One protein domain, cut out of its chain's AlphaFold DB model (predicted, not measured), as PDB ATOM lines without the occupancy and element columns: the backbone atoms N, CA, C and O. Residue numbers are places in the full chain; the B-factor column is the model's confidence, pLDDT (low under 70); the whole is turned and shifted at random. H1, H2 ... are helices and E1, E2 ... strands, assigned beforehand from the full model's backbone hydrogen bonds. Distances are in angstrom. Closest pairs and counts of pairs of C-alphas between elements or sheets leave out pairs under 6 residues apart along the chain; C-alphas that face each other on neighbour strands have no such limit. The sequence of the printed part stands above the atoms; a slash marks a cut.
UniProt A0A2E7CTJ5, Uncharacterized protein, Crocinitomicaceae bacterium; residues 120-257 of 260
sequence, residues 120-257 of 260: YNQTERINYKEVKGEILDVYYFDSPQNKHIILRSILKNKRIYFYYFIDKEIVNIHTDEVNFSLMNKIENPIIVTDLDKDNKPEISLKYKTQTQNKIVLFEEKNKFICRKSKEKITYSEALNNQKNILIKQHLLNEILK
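Overview. This is residues 120 to 257 of the 260 residues of an uncharacterized protein of Crocinitomicaceae bacterium (UniProt A0A2E7CTJ5). Two twisted antiparallel sheets stand partly face to face as a loose sandwich, one of five strands and one of four. The helix H2 packs on the larger sheet, away from the smaller one, and the short H1 sits beside E8. The printed part has 138 residues, with nine named strands and two named helices, in the order E1 to E9, then H1 and H2, along the chain, and its class is mostly strand. The sheet orders are E5 - E6 - E7 - E8 - E9 and E1 - E2 - E3 - E4. The whole is compact, with a radius of gyration of the C-alphas of 14.7 A and spans of 41 by 38 by 23 A.

Along the chain. The larger sheet holds E5, residues 190 to 193; E6, 202 to 208; E7, 213 to 219, 20.1 A long; E8, 222 to 229, 23.5 A; and E9, 232 to 235. The smaller holds E1, residues 134 to 142, 24.7 A; E2, 147 to 155, 26.0 A; E3, 159 to 166, 23.3 A; and E4, 169 to 177, 24.4 A, which bends by 53 degrees at residue 172. H1 is residues 237 to 240, and H2 is 245 to 256, 16.6 A. C-alpha 134 is at (-11.236, -21.397, 9.384), C-alpha 190 at (3.558, -27.500, 16.879) and C-alpha 256 at (5.225, -32.037, 32.072).

Arrangement. E5 to E9 form a meander, each strand the antiparallel neighbour of the one before, and so do E1 to E4. In the larger sheet, N 191 and O 204 are 2.9 A apart, N 205 and O 216 2.7 A, N 217 and O 224 2.8 A, and N 227 and O 234 2.8 A, within hydrogen-bond range. H2 is on one face of this sheet, making two layers; its closest C-alphas to E8 are those of Cys 226 and Leu 251, 6.5 A. H1 is at the sheet's level, 3.2 A in height, and is close to H2 but not clearly touching, with C-alphas 239 and 248 7.0 A apart. In H2 every O i to N i+4 pair is within hydrogen-bond range; H1 is too short for one. The two sheets make a sandwich, face to face, their strands at 24 degrees; the closest C-alphas of E4 and E7 are those of Asn 172 and Phe 218, 7.2 A. In the smaller sheet, N 139 and O 150 are 2.8 A apart, N 151 and O 163 2.9 A, and N 162 and O 174 2.8 A. E1 and H2 are apart.

Size, cuts and confidence. The farthest C-alphas, of Asn 127 and Glu 231, are 41.8 A apart. The printed part has no cut. The link E4 to E5, 12 residues, is long. Mean pLDDT of the printed part is 82.5; residues 120 to 127, 129 and 181 to 188 are under 70.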
ATOM      1  N   TYR A 120       8.526 -24.020   7.898       61.56
ATOM      2  CA  TYR A 120       8.186 -22.800   7.175       61.56
ATOM      3  C   TYR A 120       6.709 -22.452   7.368       61.56
ATOM      4  O   TYR A 120       5.826 -23.268   7.109       61.56
ATOM      5  N   ASN A 121       6.411 -21.219   7.781       60.56
ATOM      6  CA  ASN A 121       5.042 -20.702   7.746       60.56
ATOM      7  C   ASN A 121       4.768 -20.127   6.351       60.56
ATOM      8  O   ASN A 121       5.403 -19.144   5.965       60.56
ATOM      9  N   GLN A 122       3.839 -20.725   5.608       59.28
ATOM     10  CA  GLN A 122       3.462 -20.249   4.278       59.28
ATOM     11  C   GLN A 122       2.064 -19.624   4.318       59.28
ATOM     12  O   GLN A 122       1.121 -20.182   4.876       59.28
ATOM     13  N   THR A 123       1.923 -18.471   3.667       48.31
ATOM     14  CA  THR A 123       0.646 -17.779   3.423       48.31
ATOM     15  C   THR A 123      -0.023 -18.197   2.112       48.31
ATOM     16  O   THR A 123      -1.065 -17.640   1.758       48.31
ATOM     17  N   GLU A 124       0.558 -19.140   1.362       47.69
ATOM     18  CA  GLU A 124      -0.004 -19.562   0.081       47.69
ATOM     19  C   GLU A 124      -1.374 -20.218   0.260       47.69
ATOM     20  O   GLU A 124      -1.586 -21.089   1.107       47.69
ATOM     21  N   ARG A 125      -2.322 -19.779  -0.575       51.00
ATOM     22  CA  ARG A 125      -3.678 -20.320  -0.641       51.00
ATOM     23  C   ARG A 125      -3.644 -21.688  -1.311       51.00
ATOM     24  O   ARG A 125      -3.989 -21.819  -2.482       51.00
ATOM     25  N   ILE A 126      -3.249 -22.713  -0.570       57.50
ATOM     26  CA  ILE A 126      -3.494 -24.083  -1.006       57.50
ATOM     27  C   ILE A 126      -4.982 -24.378  -0.789       57.50
ATOM     28  O   ILE A 126      -5.531 -24.181   0.297       57.50
ATOM     29  N   ASN A 127      -5.661 -24.782  -1.861       61.03
ATOM     30  CA  ASN A 127      -7.085 -25.093  -1.839       61.03
ATOM     31  C   ASN A 127      -7.305 -26.484  -1.231       61.03
ATOM     32  O   ASN A 127      -7.457 -27.473  -1.949       61.03
ATOM     33  N   TYR A 128      -7.303 -26.565   0.097       70.12
ATOM     34  CA  TYR A 128      -7.623 -27.795   0.810       70.12
ATOM     35  C   TYR A 128      -9.141 -27.991   0.874       70.12
ATOM     36  O   TYR A 128      -9.773 -27.684   1.884       70.12
ATOM     37  N   LYS A 129      -9.748 -28.511  -0.201       69.75
ATOM     38  CA  LYS A 129     -11.201 -28.783  -0.259       69.75
ATOM     39  C   LYS A 129     -11.713 -29.665   0.894       69.75
ATOM     40  O   LYS A 129     -12.894 -29.624   1.220       69.75
ATOM     41  N   GLU A 130     -10.829 -30.446   1.507       79.25
ATOM     42  CA  GLU A 130     -11.134 -31.410   2.571       79.25
ATOM     43  C   GLU A 130     -10.979 -30.830   3.993       79.25
ATOM     44  O   GLU A 130     -11.356 -31.468   4.982       79.25
ATOM     45  N   VAL A 131     -10.454 -29.606   4.119       86.69
ATOM     46  CA  VAL A 131     -10.242 -28.941   5.411       86.69
ATOM     47  C   VAL A 131     -11.535 -28.302   5.901       86.69
ATOM     48  O   VAL A 131     -12.210 -27.553   5.195       86.69
ATOM     49  N   LYS A 132     -11.878 -28.581   7.160       89.56
ATOM     50  CA  LYS A 132     -13.069 -28.047   7.822       89.56
ATOM     51  C   LYS A 132     -12.705 -26.834   8.669       89.56
ATOM     52  O   LYS A 132     -11.794 -26.903   9.490       89.56
ATOM     53  N   GLY A 133     -13.494 -25.769   8.554       86.38
ATOM     54  CA  GLY A 133     -13.369 -24.577   9.395       86.38
ATOM     55  C   GLY A 133     -12.375 -23.532   8.879       86.38
ATOM     56  O   GLY A 133     -11.822 -23.658   7.791       86.38
ATOM     57  N   GLU A 134     -12.182 -22.477   9.668       84.25
ATOM     58  CA  GLU A 134     -11.236 -21.397   9.384       84.25
ATOM     59  C   GLU A 134      -9.807 -21.874   9.666       84.25
ATOM     60  O   GLU A 134      -9.520 -22.381  10.752       84.25
ATOM     61  N   ILE A 135      -8.908 -21.724   8.692       83.75
ATOM     62  CA  ILE A 135      -7.495 -22.083   8.846       83.75
ATOM     63  C   ILE A 135      -6.834 -21.091   9.806       83.75
ATOM     64  O   ILE A 135      -6.810 -19.889   9.555       83.75
ATOM     65  N   LEU A 136      -6.266 -21.607  10.894       78.06
ATOM     66  CA  LEU A 136      -5.530 -20.815  11.873       78.06
ATOM     67  C   LEU A 136      -4.074 -20.632  11.454       78.06
ATOM     68  O   LEU A 136      -3.538 -19.527  11.550       78.06
ATOM     69  N   ASP A 137      -3.410 -21.711  11.049       76.94
ATOM     70  CA  ASP A 137      -2.055 -21.700  10.506       76.94
ATOM     71  C   ASP A 137      -1.770 -22.930   9.650       76.94
ATOM     72  O   ASP A 137      -2.435 -23.962   9.758       76.94
ATOM     73  N   VAL A 138      -0.763 -22.772   8.794       79.56
ATOM     74  CA  VAL A 138      -0.207 -23.819   7.948       79.56
ATOM     75  C   VAL A 138       1.312 -23.758   8.060       79.56
ATOM     76  O   VAL A 138       1.904 -22.680   7.966       79.56
ATOM     77  N   TYR A 139       1.926 -24.914   8.271       80.31
ATOM     78  CA  TYR A 139       3.370 -25.085   8.323       80.31
ATOM     79  C   TYR A 139       3.803 -26.143   7.321       80.31
ATOM     80  O   TYR A 139       3.083 -27.111   7.094       80.31
ATOM     81  N   TYR A 140       4.990 -25.962   6.763       78.81
ATOM     82  CA  TYR A 140       5.606 -26.871   5.808       78.81
ATOM     83  C   TYR A 140       6.981 -27.250   6.308       78.81
ATOM     84  O   TYR A 140       7.646 -26.438   6.947       78.81
ATOM     85  N   PHE A 141       7.422 -28.452   5.994       76.81
ATOM     86  CA  PHE A 141       8.816 -28.826   6.136       76.81
ATOM     87  C   PHE A 141       9.133 -29.921   5.121       76.81
ATOM     88  O   PHE A 141       8.259 -30.701   4.739       76.81
ATOM     89  N   ASP A 142      10.376 -29.956   4.666       70.56
ATOM     90  CA  ASP A 142      10.831 -30.961   3.713       70.56
ATOM     91  C   ASP A 142      11.578 -32.063   4.467       70.56
ATOM     92  O   ASP A 142      12.395 -31.780   5.348       70.56
ATOM     93  N   SER A 143      11.296 -33.317   4.120       75.31
ATOM     94  CA  SER A 143      12.200 -34.439   4.369       75.31
ATOM     95  C   SER A 143      12.964 -34.754   3.076       75.31
ATOM     96  O   SER A 143      12.608 -34.229   2.017       75.31
ATOM     97  N   PRO A 144      14.016 -35.593   3.107       70.94
ATOM     98  CA  PRO A 144      14.754 -35.922   1.888       70.94
ATOM     99  C   PRO A 144      13.878 -36.533   0.781       70.94
ATOM    100  O   PRO A 144      14.240 -36.448  -0.390       70.94
ATOM    101  N   GLN A 145      12.748 -37.151   1.142       78.56
ATOM    102  CA  GLN A 145      11.867 -37.857   0.212       78.56
ATOM    103  C   GLN A 145      10.550 -37.126  -0.060       78.56
ATOM    104  O   GLN A 145      10.085 -37.164  -1.196       78.56
ATOM    105  N   ASN A 146       9.961 -36.462   0.940       84.88
ATOM    106  CA  ASN A 146       8.580 -35.990   0.850       84.88
ATOM    107  C   ASN A 146       8.420 -34.535   1.305       84.88
ATOM    108  O   ASN A 146       9.171 -34.020   2.141       84.88
ATOM    109  N   LYS A 147       7.355 -33.894   0.815       84.69
ATOM    110  CA  LYS A 147       6.902 -32.589   1.308       84.69
ATOM    111  C   LYS A 147       5.838 -32.772   2.373       84.69
ATOM    112  O   LYS A 147       4.787 -33.361   2.118       84.69
ATOM    113  N   HIS A 148       6.076 -32.207   3.547       88.56
ATOM    114  CA  HIS A 148       5.172 -32.331   4.679       88.56
ATOM    115  C   HIS A 148       4.422 -31.028   4.921       88.56
ATOM    116  O   HIS A 148       4.992 -29.939   4.830       88.56
ATOM    117  N   ILE A 149       3.138 -31.144   5.264       87.94
ATOM    118  CA  ILE A 149       2.285 -30.001   5.598       87.94
ATOM    119  C   ILE A 149       1.533 -30.289   6.889       87.94
ATOM    120  O   ILE A 149       0.892 -31.328   7.030       87.94
ATOM    121  N   ILE A 150       1.548 -29.333   7.809       89.25
ATOM    122  CA  ILE A 150       0.741 -29.351   9.023       89.25
ATOM    123  C   ILE A 150      -0.224 -28.179   8.962       89.25
ATOM    124  O   ILE A 150       0.194 -27.026   8.890       89.25
ATOM    125  N   LEU A 151      -1.518 -28.463   9.024       88.31
ATOM    126  CA  LEU A 151      -2.557 -27.441   8.999       88.31
ATOM    127  C   LEU A 151      -3.404 -27.534  10.258       88.31
ATOM    128  O   LEU A 151      -3.914 -28.600  10.602       88.31
ATOM    129  N   ARG A 152      -3.614 -26.396  10.915       88.25
ATOM    130  CA  ARG A 152      -4.559 -26.270  12.022       88.25
ATOM    131  C   ARG A 152      -5.737 -25.408  11.599       88.25
ATOM    132  O   ARG A 152      -5.547 -24.296  11.109       88.25
ATOM    133  N   SER A 153      -6.954 -25.873  11.854       88.12
ATOM    134  CA  SER A 153      -8.179 -25.103  11.616       88.12
ATOM    135  C   SER A 153      -9.147 -25.171  12.796       88.12
ATOM    136  O   SER A 153      -9.034 -26.023  13.681       88.12
ATOM    137  N   ILE A 154     -10.101 -24.242  12.825       87.44
ATOM    138  CA  ILE A 154     -11.141 -24.149  13.848       87.44
ATOM    139  C   ILE A 154     -12.526 -24.088  13.207       87.44
ATOM    140  O   ILE A 154     -12.796 -23.295  12.309       87.44
ATOM    141  N   LEU A 155     -13.447 -24.911  13.700       90.00
ATOM    142  CA  LEU A 155     -14.844 -24.886  13.291       90.00
ATOM    143  C   LEU A 155     -15.700 -24.264  14.395       90.00
ATOM    144  O   LEU A 155     -15.761 -24.776  15.519       90.00
ATOM    145  N   LYS A 156     -16.385 -23.164  14.053       87.38
ATOM    146  CA  LYS A 156     -17.363 -22.467  14.910       87.38
ATOM    147  C   LYS A 156     -16.835 -22.143  16.320       87.38
ATOM    148  O   LYS A 156     -17.598 -22.218  17.278       87.38
ATOM    149  N   ASN A 157     -15.539 -21.847  16.463       82.56
ATOM    150  CA  ASN A 157     -14.872 -21.570  17.748       82.56
ATOM    151  C   ASN A 157     -15.048 -22.663  18.827       82.56
ATOM    152  O   ASN A 157     -14.913 -22.383  20.015       82.56
ATOM    153  N   LYS A 158     -15.361 -23.904  18.427       85.94
ATOM    154  CA  LYS A 158     -15.653 -25.016  19.352       85.94
ATOM    155  C   LYS A 158     -14.829 -26.267  19.093       85.94
ATOM    156  O   LYS A 158     -14.610 -27.052  20.009       85.94
ATOM    157  N   ARG A 159     -14.407 -26.486  17.847       89.06
ATOM    158  CA  ARG A 159     -13.718 -27.714  17.453       89.06
ATOM    159  C   ARG A 159     -12.453 -27.411  16.673       89.06
ATOM    160  O   ARG A 159     -12.527 -26.795  15.612       89.06
ATOM    161  N   ILE A 160     -11.318 -27.848  17.204       90.19
ATOM    162  CA  ILE A 160     -10.031 -27.751  16.521       90.19
ATOM    163  C   ILE A 160      -9.827 -28.972  15.634       90.19
ATOM    164  O   ILE A 160     -10.259 -30.082  15.966       90.19
ATOM    165  N   TYR A 161      -9.154 -28.756  14.517       92.38
ATOM    166  CA  TYR A 161      -8.643 -29.800  13.654       92.38
ATOM    167  C   TYR A 161      -7.155 -29.578  13.433       92.38
ATOM    168  O   TYR A 161      -6.707 -28.447  13.247       92.38
ATOM    169  N   PHE A 162      -6.417 -30.675  13.432       93.44
ATOM    170  CA  PHE A 162      -5.038 -30.741  12.992       93.44
ATOM    171  C   PHE A 162      -4.960 -31.766  11.876       93.44
ATOM    172  O   PHE A 162      -5.373 -32.914  12.051       93.44
ATOM    173  N   TYR A 163      -4.440 -31.338  10.742       92.81
ATOM    174  CA  TYR A 163      -4.245 -32.147   9.558       92.81
ATOM    175  C   TYR A 163      -2.755 -32.300   9.323       92.81
ATOM    176  O   TYR A 163      -2.006 -31.325   9.428       92.81
ATOM    177  N   TYR A 164      -2.352 -33.514   8.984       93.50
ATOM    178  CA  TYR A 164      -1.012 -33.816   8.528       93.50
ATOM    179  C   TYR A 164      -1.093 -34.356   7.108       93.50
ATOM    180  O   TYR A 164      -1.802 -35.335   6.858       93.50
ATOM    181  N   PHE A 165      -0.383 -33.693   6.199       91.38
ATOM    182  CA  PHE A 165      -0.261 -34.095   4.813       91.38
ATOM    183  C   PHE A 165       1.167 -34.510   4.482       91.38
ATOM    184  O   PHE A 165       2.124 -33.893   4.958       91.38
ATOM    185  N   ILE A 166       1.275 -35.491   3.593       90.94
ATOM    186  CA  ILE A 166       2.505 -35.871   2.898       90.94
ATOM    187  C   ILE A 166       2.192 -35.790   1.405       90.94
ATOM    188  O   ILE A 166       1.189 -36.336   0.958       90.94
ATOM    189  N   ASP A 167       2.976 -35.013   0.658       87.88
ATOM    190  CA  ASP A 167       2.819 -34.805  -0.789       87.88
ATOM    191  C   ASP A 167       1.389 -34.441  -1.226       87.88
ATOM    192  O   ASP A 167       0.907 -34.829  -2.286       87.88
ATOM    193  N   LYS A 168       0.740 -33.593  -0.413       83.88
ATOM    194  CA  LYS A 168      -0.643 -33.089  -0.563       83.88
ATOM    195  C   LYS A 168      -1.752 -34.100  -0.246       83.88
ATOM    196  O   LYS A 168      -2.919 -33.727  -0.345       83.88
ATOM    197  N   GLU A 169      -1.429 -35.306   0.204       89.06
ATOM    198  CA  GLU A 169      -2.412 -36.275   0.694       89.06
ATOM    199  C   GLU A 169      -2.536 -36.211   2.213       89.06
ATOM    200  O   GLU A 169      -1.530 -36.146   2.917       89.06
ATOM    201  N   ILE A 170      -3.764 -36.250   2.740       91.00
ATOM    202  CA  ILE A 170      -3.982 -36.322   4.188       91.00
ATOM    203  C   ILE A 170      -3.580 -37.710   4.685       91.00
ATOM    204  O   ILE A 170      -4.252 -38.700   4.400       91.00
ATOM    205  N   VAL A 171      -2.541 -37.770   5.515       93.75
ATOM    206  CA  VAL A 171      -2.102 -39.013   6.164       93.75
ATOM    207  C   VAL A 171      -2.635 -39.150   7.585       93.75
ATOM    208  O   VAL A 171      -2.819 -40.266   8.069       93.75
ATOM    209  N   ASN A 172      -2.916 -38.029   8.261       94.50
ATOM    210  CA  ASN A 172      -3.469 -38.040   9.610       94.50
ATOM    211  C   ASN A 172      -4.398 -36.854   9.871       94.50
ATOM    212  O   ASN A 172      -4.181 -35.739   9.392       94.50
ATOM    213  N   ILE A 173      -5.420 -37.099  10.693       94.00
ATOM    214  CA  ILE A 173      -6.321 -36.069  11.204       94.00
ATOM    215  C   ILE A 173      -6.511 -36.280  12.702       94.00
ATOM    216  O   ILE A 173      -6.812 -37.378  13.195       94.00
ATOM    217  N   HIS A 174      -6.415 -35.182  13.441       94.56
ATOM    218  CA  HIS A 174      -6.841 -35.108  14.824       94.56
ATOM    219  C   HIS A 174      -7.873 -34.005  15.017       94.56
ATOM    220  O   HIS A 174      -7.770 -32.931  14.432       94.56
ATOM    221  N   THR A 175      -8.877 -34.265  15.849       93.12
ATOM    222  CA  THR A 175      -9.899 -33.279  16.191       93.12
ATOM    223  C   THR A 175     -10.266 -33.381  17.659       93.12
ATOM    224  O   THR A 175     -10.206 -34.459  18.253       93.12
ATOM    225  N   ASP A 176     -10.627 -32.246  18.248       91.69
ATOM    226  CA  ASP A 176     -11.010 -32.164  19.649       91.69
ATOM    227  C   ASP A 176     -11.943 -30.984  19.900       91.69
ATOM    228  O   ASP A 176     -11.950 -29.999  19.152       91.69
ATOM    229  N   GLU A 177     -12.701 -31.069  20.987       89.06
ATOM    230  CA  GLU A 177     -13.473 -29.935  21.481       89.06
ATOM    231  C   GLU A 177     -12.602 -29.047  22.358       89.06
ATOM    232  O   GLU A 177     -11.837 -29.502  23.213       89.06
ATOM    233  N   VAL A 178     -12.698 -27.748  22.113       83.19
ATOM    234  CA  VAL A 178     -11.802 -26.743  22.674       83.19
ATOM    235  C   VAL A 178     -12.586 -25.497  23.034       83.19
ATOM    236  O   VAL A 178     -13.565 -25.136  22.380       83.19
ATOM    237  N   ASN A 179     -12.112 -24.802  24.062       76.38
ATOM    238  CA  ASN A 179     -12.535 -23.435  24.299       76.38
ATOM    239  C   ASN A 179     -11.618 -22.508  23.499       76.38
ATOM    240  O   ASN A 179     -10.444 -22.371  23.841       76.38
ATOM    241  N   PHE A 180     -12.136 -21.880  22.442       72.69
ATOM    242  CA  PHE A 180     -11.327 -21.019  21.579       72.69
ATOM    243  C   PHE A 180     -10.664 -19.861  22.335       72.69
ATOM    244  O   PHE A 180      -9.550 -19.482  21.984       72.69
ATOM    245  N   SER A 181     -11.278 -19.349  23.410       68.69
ATOM    246  CA  SER A 181     -10.663 -18.282  24.213       68.69
ATOM    247  C   SER A 181      -9.363 -18.710  24.904       68.69
ATOM    248  O   SER A 181      -8.551 -17.856  25.246       68.69
ATOM    249  N   LEU A 182      -9.144 -20.019  25.074       65.25
ATOM    250  CA  LEU A 182      -7.931 -20.606  25.649       65.25
ATOM    251  C   LEU A 182      -6.922 -21.055  24.580       65.25
ATOM    252  O   LEU A 182      -5.818 -21.488  24.907       65.25
ATOM    253  N   MET A 183      -7.271 -20.956  23.293       66.06
ATOM    254  CA  MET A 183      -6.387 -21.337  22.193       66.06
ATOM    255  C   MET A 183      -5.504 -20.168  21.773       66.06
ATOM    256  O   MET A 183      -5.637 -19.614  20.681       66.06
ATOM    257  N   ASN A 184      -4.562 -19.796  22.639       63.09
ATOM    258  CA  ASN A 184      -3.451 -18.966  22.197       63.09
ATOM    259  C   ASN A 184      -2.420 -19.854  21.469       63.09
ATOM    260  O   ASN A 184      -2.168 -20.996  21.835       63.09
ATOM    261  N   LYS A 185      -1.814 -19.372  20.387       56.66
ATOM    262  CA  LYS A 185      -0.867 -20.202  19.624       56.66
ATOM    263  C   LYS A 185       0.421 -20.526  20.410       56.66
ATOM    264  O   LYS A 185       1.118 -21.459  20.037       56.66
ATOM    265  N   ILE A 186       0.701 -19.777  21.481       50.22
ATOM    266  CA  ILE A 186       1.901 -19.892  22.327       50.22
ATOM    267  C   ILE A 186       1.863 -21.143  23.199       50.22
ATOM    268  O   ILE A 186       2.790 -21.937  23.218       50.22
ATOM    269  N   GLU A 187       0.753 -21.347  23.894       59.94
ATOM    270  CA  GLU A 187       0.487 -22.496  24.755       59.94
ATOM    271  C   GLU A 187       0.111 -23.737  23.948       59.94
ATOM    272  O   GLU A 187       0.003 -24.831  24.507       59.94
ATOM    273  N   ASN A 188      -0.099 -23.565  22.639       68.38
ATOM    274  CA  ASN A 188      -0.516 -24.617  21.732       68.38
ATOM    275  C   ASN A 188       0.470 -24.772  20.541       68.38
ATOM    276  O   ASN A 188       0.047 -24.580  19.388       68.38
ATOM    277  N   PRO A 189       1.774 -25.032  20.792       72.56
ATOM    278  CA  PRO A 189       2.798 -25.117  19.754       72.56
ATOM    279  C   PRO A 189       2.712 -26.414  18.941       72.56
ATOM    280  O   PRO A 189       2.187 -27.438  19.392       72.56
ATOM    281  N   ILE A 190       3.288 -26.352  17.743       78.31
ATOM    282  CA  ILE A 190       3.558 -27.500  16.879       78.31
ATOM    283  C   ILE A 190       5.073 -27.705  16.873       78.31
ATOM    284  O   ILE A 190       5.817 -26.762  16.605       78.31
ATOM    285  N   ILE A 191       5.513 -28.914  17.207       78.00
ATOM    286  CA  ILE A 191       6.923 -29.293  17.322       78.00
ATOM    287  C   ILE A 191       7.167 -30.421  16.327       78.00
ATOM    288  O   ILE A 191       6.377 -31.360  16.277       78.00
ATOM    289  N   VAL A 192       8.244 -30.329  15.552       78.62
ATOM    290  CA  VAL A 192       8.695 -31.410  14.672       78.62
ATOM    291  C   VAL A 192      10.039 -31.903  15.181       78.62
ATOM    292  O   VAL A 192      10.925 -31.093  15.455       78.62
ATOM    293  N   THR A 193      10.163 -33.213  15.347       76.25
ATOM    294  CA  THR A 193      11.359 -33.890  15.849       76.25
ATOM    295  C   THR A 193      11.843 -34.946  14.861       76.25
ATOM    296  O   THR A 193      11.155 -35.254  13.890       76.25
ATOM    297  N   ASP A 194      13.052 -35.440  15.113       76.94
ATOM    298  CA  ASP A 194      13.606 -36.676  14.551       76.94
ATOM    299  C   ASP A 194      14.132 -37.496  15.740       76.94
ATOM    300  O   ASP A 194      15.313 -37.404  16.101       76.94
ATOM    301  N   LEU A 195      13.220 -38.156  16.464       78.56
ATOM    302  CA  LEU A 195      13.525 -38.779  17.761       78.56
ATOM    303  C   LEU A 195      14.558 -39.901  17.619       78.56
ATOM    304  O   LEU A 195      15.459 -40.014  18.457       78.56
ATOM    305  N   ASP A 196      14.445 -40.689  16.550       79.25
ATOM    306  CA  ASP A 196      15.302 -41.845  16.281       79.25
ATOM    307  C   ASP A 196      16.519 -41.511  15.391       79.25
ATOM    308  O   ASP A 196      17.374 -42.374  15.172       79.25
ATOM    309  N   LYS A 197      16.658 -40.257  14.928       76.56
ATOM    310  CA  LYS A 197      17.704 -39.800  13.986       76.56
ATOM    311  C   LYS A 197      17.714 -40.576  12.670       76.56
ATOM    312  O   LYS A 197      18.775 -40.799  12.079       76.56
ATOM    313  N   ASP A 198      16.546 -41.010  12.223       80.06
ATOM    314  CA  ASP A 198      16.365 -41.773  10.991       80.06
ATOM    315  C   ASP A 198      15.818 -40.907   9.843       80.06
ATOM    316  O   ASP A 198      15.527 -41.418   8.760       80.06
ATOM    317  N   ASN A 199      15.751 -39.585  10.055       75.56
ATOM    318  CA  ASN A 199      15.138 -38.604   9.164       75.56
ATOM    319  C   ASN A 199      13.650 -38.869   8.895       75.56
ATOM    320  O   ASN A 199      13.131 -38.416   7.866       75.56
ATOM    321  N   LYS A 200      12.941 -39.543   9.806       83.19
ATOM    322  CA  LYS A 200      11.479 -39.572   9.793       83.19
ATOM    323  C   LYS A 200      10.937 -38.540  10.780       83.19
ATOM    324  O   LYS A 200      11.334 -38.517  11.938       83.19
ATOM    325  N   PRO A 201      10.038 -37.651  10.336       85.50
ATOM    326  CA  PRO A 201       9.525 -36.602  11.198       85.50
ATOM    327  C   PRO A 201       8.442 -37.122  12.142       85.50
ATOM    328  O   PRO A 201       7.432 -37.678  11.693       85.50
ATOM    329  N   GLU A 202       8.565 -36.808  13.431       87.94
ATOM    330  CA  GLU A 202       7.444 -36.887  14.368       87.94
ATOM    331  C   GLU A 202       6.905 -35.499  14.696       87.94
ATOM    332  O   GLU A 202       7.637 -34.560  15.004       87.94
ATOM    333  N   ILE A 203       5.583 -35.360  14.642       89.31
ATOM    334  CA  ILE A 203       4.913 -34.066  14.739       89.31
ATOM    335  C   ILE A 203       4.079 -34.040  16.005       89.31
ATOM    336  O   ILE A 203       3.024 -34.666  16.084       89.31
ATOM    337  N   SER A 204       4.530 -33.280  16.992       88.38
ATOM    338  CA  SER A 204       3.830 -33.091  18.255       88.38
ATOM    339  C   SER A 204       2.970 -31.830  18.237       88.38
ATOM    340  O   SER A 204       3.438 -30.721  17.990       88.38
ATOM    341  N   LEU A 205       1.697 -32.003  18.558       90.00
ATOM    342  CA  LEU A 205       0.664 -30.984  18.624       90.00
ATOM    343  C   LEU A 205       0.266 -30.821  20.088       90.00
ATOM    344  O   LEU A 205      -0.484 -31.640  20.628       90.00
ATOM    345  N   LYS A 206       0.778 -29.787  20.751       85.50
ATOM    346  CA  LYS A 206       0.429 -29.493  22.144       85.50
ATOM    347  C   LYS A 206      -0.763 -28.550  22.158       85.50
ATOM    348  O   LYS A 206      -0.787 -27.586  21.399       85.50
ATOM    349  N   TYR A 207      -1.764 -28.834  22.985       84.12
ATOM    350  CA  TYR A 207      -2.886 -27.923  23.178       84.12
ATOM    351  C   TYR A 207      -3.636 -28.142  24.497       84.12
ATOM    352  O   TYR A 207      -3.505 -29.183  25.143       84.12
ATOM    353  N   LYS A 208      -4.437 -27.157  24.912       81.00
ATOM    354  CA  LYS A 208      -5.281 -27.237  26.116       81.00
ATOM    355  C   LYS A 208      -6.759 -27.328  25.749       81.00
ATOM    356  O   LYS A 208      -7.255 -26.580  24.909       81.00
ATOM    357  N   THR A 209      -7.482 -28.227  26.408       80.25
ATOM    358  CA  THR A 209      -8.950 -28.184  26.459       80.25
ATOM    359  C   THR A 209      -9.393 -27.549  27.780       80.25
ATOM    360  O   THR A 209      -8.562 -27.169  28.603       80.25
ATOM    361  N   GLN A 210     -10.702 -27.442  28.021       73.38
ATOM    362  CA  GLN A 210     -11.226 -26.892  29.281       73.38
ATOM    363  C   GLN A 210     -10.734 -27.639  30.531       73.38
ATOM    364  O   GLN A 210     -10.664 -27.052  31.605       73.38
ATOM    365  N   THR A 211     -10.421 -28.930  30.407       79.06
ATOM    366  CA  THR A 211     -10.185 -29.808  31.562       79.06
ATOM    367  C   THR A 211      -8.799 -30.440  31.590       79.06
ATOM    368  O   THR A 211      -8.441 -31.074  32.581       79.06
ATOM    369  N   GLN A 212      -8.014 -30.312  30.518       86.06
ATOM    370  CA  GLN A 212      -6.795 -31.101  30.354       86.06
ATOM    371  C   GLN A 212      -5.824 -30.481  29.353       86.06
ATOM    372  O   GLN A 212      -6.221 -29.941  28.320       86.06
ATOM    373  N   ASN A 213      -4.535 -30.654  29.636       87.81
ATOM    374  CA  ASN A 213      -3.483 -30.483  28.643       87.81
ATOM    375  C   ASN A 213      -3.422 -31.758  27.799       87.81
ATOM    376  O   ASN A 213      -3.509 -32.867  28.335       87.81
ATOM    377  N   LYS A 214      -3.254 -31.615  26.490       90.81
ATOM    378  CA  LYS A 214      -3.100 -32.726  25.556       90.81
ATOM    379  C   LYS A 214      -1.880 -32.500  24.679       90.81
ATOM    380  O   LYS A 214      -1.562 -31.373  24.305       90.81
ATOM    381  N   ILE A 215      -1.218 -33.595  24.343       91.94
ATOM    382  CA  ILE A 215      -0.227 -33.646  23.282       91.94
ATOM    383  C   ILE A 215      -0.570 -34.820  22.373       91.94
ATOM    384  O   ILE A 215      -0.857 -35.928  22.839       91.94
ATOM    385  N   VAL A 216      -0.606 -34.549  21.077       93.75
ATOM    386  CA  VAL A 216      -0.842 -35.547  20.036       93.75
ATOM    387  C   VAL A 216       0.413 -35.621  19.194       93.75
ATOM    388  O   VAL A 216       0.847 -34.593  18.699       93.75
ATOM    389  N   LEU A 217       0.984 -36.807  19.037       93.94
ATOM    390  CA  LEU A 217       2.116 -37.041  18.154       93.94
ATOM    391  C   LEU A 217       1.638 -37.799  16.921       93.94
ATOM    392  O   LEU A 217       1.006 -38.852  17.048       93.94
ATOM    393  N   PHE A 218       1.920 -37.247  15.747       94.44
ATOM    394  CA  PHE A 218       1.811 -37.950  14.479       94.44
ATOM    395  C   PHE A 218       3.172 -38.509  14.079       94.44
ATOM    396  O   PHE A 218       4.172 -37.799  14.129       94.44
ATOM    397  N   GLU A 219       3.165 -39.757  13.638       90.44
ATOM    398  CA  GLU A 219       4.279 -40.440  12.984       90.44
ATOM    399  C   GLU A 219       3.671 -41.080  11.732       90.44
ATOM    400  O   GLU A 219       3.035 -42.130  11.801       90.44
ATOM    401  N   GLU A 220       3.731 -40.369  10.604       87.44
ATOM    402  CA  GLU A 220       2.988 -40.714   9.381       87.44
ATOM    403  C   GLU A 220       1.496 -41.032   9.662       87.44
ATOM    404  O   GLU A 220       0.717 -40.158  10.064       87.44
ATOM    405  N   LYS A 221       1.094 -42.296   9.470       89.88
ATOM    406  CA  LYS A 221      -0.269 -42.809   9.689       89.88
ATOM    407  C   LYS A 221      -0.564 -43.114  11.162       89.88
ATOM    408  O   LYS A 221      -1.728 -43.232  11.545       89.88
ATOM    409  N   ASN A 222       0.463 -43.225  12.001       92.12
ATOM    410  CA  ASN A 222       0.313 -43.493  13.422       92.12
ATOM    411  C   ASN A 222      -0.022 -42.214  14.188       92.12
ATOM    412  O   ASN A 222       0.432 -41.114  13.869       92.12
ATOM    413  N   LYS A 223      -0.836 -42.371  15.234       94.88
ATOM    414  CA  LYS A 223      -1.249 -41.282  16.117       94.88
ATOM    415  C   LYS A 223      -1.187 -41.724  17.568       94.88
ATOM    416  O   LYS A 223      -1.872 -42.663  17.973       94.88
ATOM    417  N   PHE A 224      -0.446 -40.970  18.368       95.38
ATOM    418  CA  PHE A 224      -0.264 -41.214  19.792       95.38
ATOM    419  C   PHE A 224      -0.764 -40.015  20.588       95.38
ATOM    420  O   PHE A 224      -0.534 -38.871  20.210       95.38
ATOM    421  N   ILE A 225      -1.478 -40.257  21.686       94.69
ATOM    422  CA  ILE A 225      -2.084 -39.189  22.482       94.69
ATOM    423  C   ILE A 225      -1.685 -39.356  23.940       94.69
ATOM    424  O   ILE A 225      -1.927 -40.403  24.541       94.69
ATOM    425  N   CYS A 226      -1.159 -38.289  24.527       94.69
ATOM    426  CA  CYS A 226      -0.920 -38.164  25.956       94.69
ATOM    427  C   CYS A 226      -1.773 -37.012  26.510       94.69
ATOM    428  O   CYS A 226      -1.939 -35.966  25.875       94.69
ATOM    429  N   ARG A 227      -2.383 -37.225  27.676       93.75
ATOM    430  CA  ARG A 227      -3.308 -36.286  28.323       93.75
ATOM    431  C   ARG A 227      -2.899 -36.100  29.773       93.75
ATOM    432  O   ARG A 227      -2.576 -37.075  30.444       93.75
ATOM    433  N   LYS A 228      -2.976 -34.871  30.275       92.06
ATOM    434  CA  LYS A 228      -2.751 -34.538  31.683       92.06
ATOM    435  C   LYS A 228      -3.951 -33.775  32.222       92.06
ATOM    436  O   LYS A 228      -4.257 -32.677  31.759       92.06
ATOM    437  N   SER A 229      -4.608 -34.362  33.216       90.06
ATOM    438  CA  SER A 229      -5.705 -33.756  33.968       90.06
ATOM    439  C   SER A 229      -5.294 -33.685  35.432       90.06
ATOM    440  O   SER A 229      -5.159 -34.721  36.086       90.06
ATOM    441  N   LYS A 230      -5.102 -32.467  35.949       85.38
ATOM    442  CA  LYS A 230      -4.498 -32.231  37.272       85.38
ATOM    443  C   LYS A 230      -3.146 -32.963  37.369       85.38
ATOM    444  O   LYS A 230      -2.255 -32.705  36.561       85.38
ATOM    445  N   GLU A 231      -3.007 -33.895  38.307       85.38
ATOM    446  CA  GLU A 231      -1.789 -34.689  38.521       85.38
ATOM    447  C   GLU A 231      -1.784 -36.024  37.762       85.38
ATOM    448  O   GLU A 231      -0.767 -36.709  37.721       85.38
ATOM    449  N   LYS A 232      -2.894 -36.401  37.112       91.31
ATOM    450  CA  LYS A 232      -3.011 -37.687  36.418       91.31
ATOM    451  C   LYS A 232      -2.642 -37.561  34.942       91.31
ATOM    452  O   LYS A 232      -3.219 -36.740  34.225       91.31
ATOM    453  N   ILE A 233      -1.744 -38.434  34.488       92.62
ATOM    454  CA  ILE A 233      -1.372 -38.592  33.077       92.62
ATOM    455  C   ILE A 233      -2.012 -39.867  32.522       92.62
ATOM    456  O   ILE A 233      -1.999 -40.910  33.176       92.62
ATOM    457  N   THR A 234      -2.595 -39.784  31.329       93.56
ATOM    458  CA  THR A 234      -3.170 -40.929  30.612       93.56
ATOM    459  C   THR A 234      -2.713 -40.958  29.158       93.56
ATOM    460  O   THR A 234      -2.471 -39.922  28.538       93.56
ATOM    461  N   TYR A 235      -2.627 -42.164  28.603       93.69
ATOM    462  CA  TYR A 235      -2.150 -42.418  27.246       93.69
ATOM    463  C   TYR A 235      -3.256 -43.058  26.398       93.69
ATOM    464  O   TYR A 235      -4.138 -43.736  26.927       93.69
ATOM    465  N   SER A 236      -3.241 -42.839  25.082       92.94
ATOM    466  CA  SER A 236      -4.027 -43.645  24.142       92.94
ATOM    467  C   SER A 236      -3.556 -45.097  24.143       92.94
ATOM    468  O   SER A 236      -2.378 -45.361  24.360       92.94
ATOM    469  N   GLU A 237      -4.444 -46.025  23.795       91.88
ATOM    470  CA  GLU A 237      -4.108 -47.445  23.638       91.88
ATOM    471  C   GLU A 237      -2.917 -47.665  22.694       91.88
ATOM    472  O   GLU A 237      -1.955 -48.330  23.069       91.88
ATOM    473  N   ALA A 238      -2.904 -46.986  21.542       91.56
ATOM    474  CA  ALA A 238      -1.780 -47.022  20.603       91.56
ATOM    475  C   ALA A 238      -0.433 -46.646  21.249       91.56
ATOM    476  O   ALA A 238       0.597 -47.207  20.901       91.56
ATOM    477  N   LEU A 239      -0.436 -45.725  22.222       90.44
ATOM    478  CA  LEU A 239       0.776 -45.297  22.925       90.44
ATOM    479  C   LEU A 239       1.144 -46.253  24.066       90.44
ATOM    480  O   LEU A 239       2.321 -46.420  24.367       90.44
ATOM    481  N   ASN A 240       0.163 -46.907  24.692       89.56
ATOM    482  CA  ASN A 240       0.436 -47.973  25.659       89.56
ATOM    483  C   ASN A 240       1.083 -49.192  24.993       89.56
ATOM    484  O   ASN A 240       1.957 -49.807  25.596       89.56
ATOM    485  N   ASN A 241       0.686 -49.489  23.755       87.75
ATOM    486  CA  ASN A 241       1.204 -50.607  22.968       87.75
ATOM    487  C   ASN A 241       2.474 -50.252  22.172       87.75
ATOM    488  O   ASN A 241       3.037 -51.117  21.500       87.75
ATOM    489  N   GLN A 242       2.924 -48.995  22.226       85.62
ATOM    490  CA  GLN A 242       4.107 -48.543  21.504       85.62
ATOM    491  C   GLN A 242       5.375 -49.130  22.141       85.62
ATOM    492  O   GLN A 242       5.614 -48.984  23.341       85.62
ATOM    493  N   LYS A 243       6.199 -49.775  21.312       82.44
ATOM    494  CA  LYS A 243       7.486 -50.361  21.705       82.44
ATOM    495  C   LYS A 243       8.601 -49.322  21.757       82.44
ATOM    496  O   LYS A 243       9.522 -49.482  22.555       82.44
ATOM    497  N   ASN A 244       8.527 -48.269  20.939       80.62
ATOM    498  CA  ASN A 244       9.518 -47.200  20.982       80.62
ATOM    499  C   ASN A 244       9.366 -46.372  22.273       80.62
ATOM    500  O   ASN A 244       8.415 -45.605  22.454       80.62
ATOM    501  N   ILE A 245      10.332 -46.535  23.180       82.62
ATOM    502  CA  ILE A 245      10.378 -45.854  24.477       82.62
ATOM    503  C   ILE A 245      10.600 -44.342  24.303       82.62
ATOM    504  O   ILE A 245      10.081 -43.567  25.111       82.62
ATOM    505  N   LEU A 246      11.301 -43.911  23.248       82.25
ATOM    506  CA  LEU A 246      11.617 -42.503  22.991       82.25
ATOM    507  C   LEU A 246      10.352 -41.686  22.721       82.25
ATOM    508  O   LEU A 246      10.186 -40.625  23.318       82.25
ATOM    509  N   ILE A 247       9.397 -42.219  21.951       84.81
ATOM    510  CA  ILE A 247       8.089 -41.574  21.723       84.81
ATOM    511  C   ILE A 247       7.365 -41.333  23.053       84.81
ATOM    512  O   ILE A 247       6.852 -40.242  23.318       84.81
ATOM    513  N   LYS A 248       7.330 -42.347  23.926       84.75
ATOM    514  CA  LYS A 248       6.654 -42.241  25.224       84.75
ATOM    515  C   LYS A 248       7.355 -41.248  26.153       84.75
ATOM    516  O   LYS A 248       6.676 -40.466  26.818       84.75
ATOM    517  N   GLN A 249       8.688 -41.261  26.186       83.19
ATOM    518  CA  GLN A 249       9.495 -40.321  26.967       83.19
ATOM    519  C   GLN A 249       9.329 -38.879  26.477       83.19
ATOM    520  O   GLN A 249       9.082 -37.991  27.291       83.19
ATOM    521  N   HIS A 250       9.389 -38.651  25.163       84.31
ATOM    522  CA  HIS A 250       9.177 -37.341  24.546       84.31
ATOM    523  C   HIS A 250       7.819 -36.753  24.935       84.31
ATOM    524  O   HIS A 250       7.746 -35.664  25.508       84.31
ATOM    525  N   LEU A 251       6.737 -37.515  24.742       85.50
ATOM    526  CA  LEU A 251       5.387 -37.060  25.083       85.50
ATOM    527  C   LEU A 251       5.211 -36.773  26.582       85.50
ATOM    528  O   LEU A 251       4.481 -35.847  26.948       85.50
ATOM    529  N   LEU A 252       5.862 -37.552  27.450       85.19
ATOM    530  CA  LEU A 252       5.848 -37.328  28.895       85.19
ATOM    531  C   LEU A 252       6.601 -36.045  29.277       85.19
ATOM    532  O   LEU A 252       6.093 -35.246  30.062       85.19
ATOM    533  N   ASN A 253       7.779 -35.816  28.703       80.69
ATOM    534  CA  ASN A 253       8.573 -34.620  28.977       80.69
ATOM    535  C   ASN A 253       7.825 -33.358  28.532       80.69
ATOM    536  O   ASN A 253       7.663 -32.413  29.310       80.69
ATOM    537  N   GLU A 254       7.278 -33.365  27.318       81.94
ATOM    538  CA  GLU A 254       6.571 -32.214  26.759       81.94
ATOM    539  C   GLU A 254       5.274 -31.870  27.502       81.94
ATOM    540  O   GLU A 254       4.936 -30.687  27.648       81.94
ATOM    541  N   ILE A 255       4.540 -32.869  28.010       85.25
ATOM    542  CA  ILE A 255       3.312 -32.616  28.781       85.25
ATOM    543  C   ILE A 255       3.591 -32.158  30.220       85.25
ATOM    544  O   ILE A 255       2.726 -31.545  30.857       85.25
ATOM    545  N   LEU A 256       4.785 -32.453  30.743       81.75
ATOM    546  CA  LEU A 256       5.225 -32.037  32.072       81.75
ATOM    547  C   LEU A 256       5.861 -30.643  32.092       81.75
ATOM    548  O   LEU A 256       5.760 -29.983  33.128       81.75
ATOM    549  N   LYS A 257       6.441 -30.172  30.977       73.62
ATOM    550  CA  LYS A 257       6.949 -28.796  30.847       73.62
ATOM    551  C   LYS A 257       5.861 -27.785  31.225       73.62
ATOM    552  O   LYS A 257       4.814 -27.712  30.566       73.62
TER     553      LYS A 257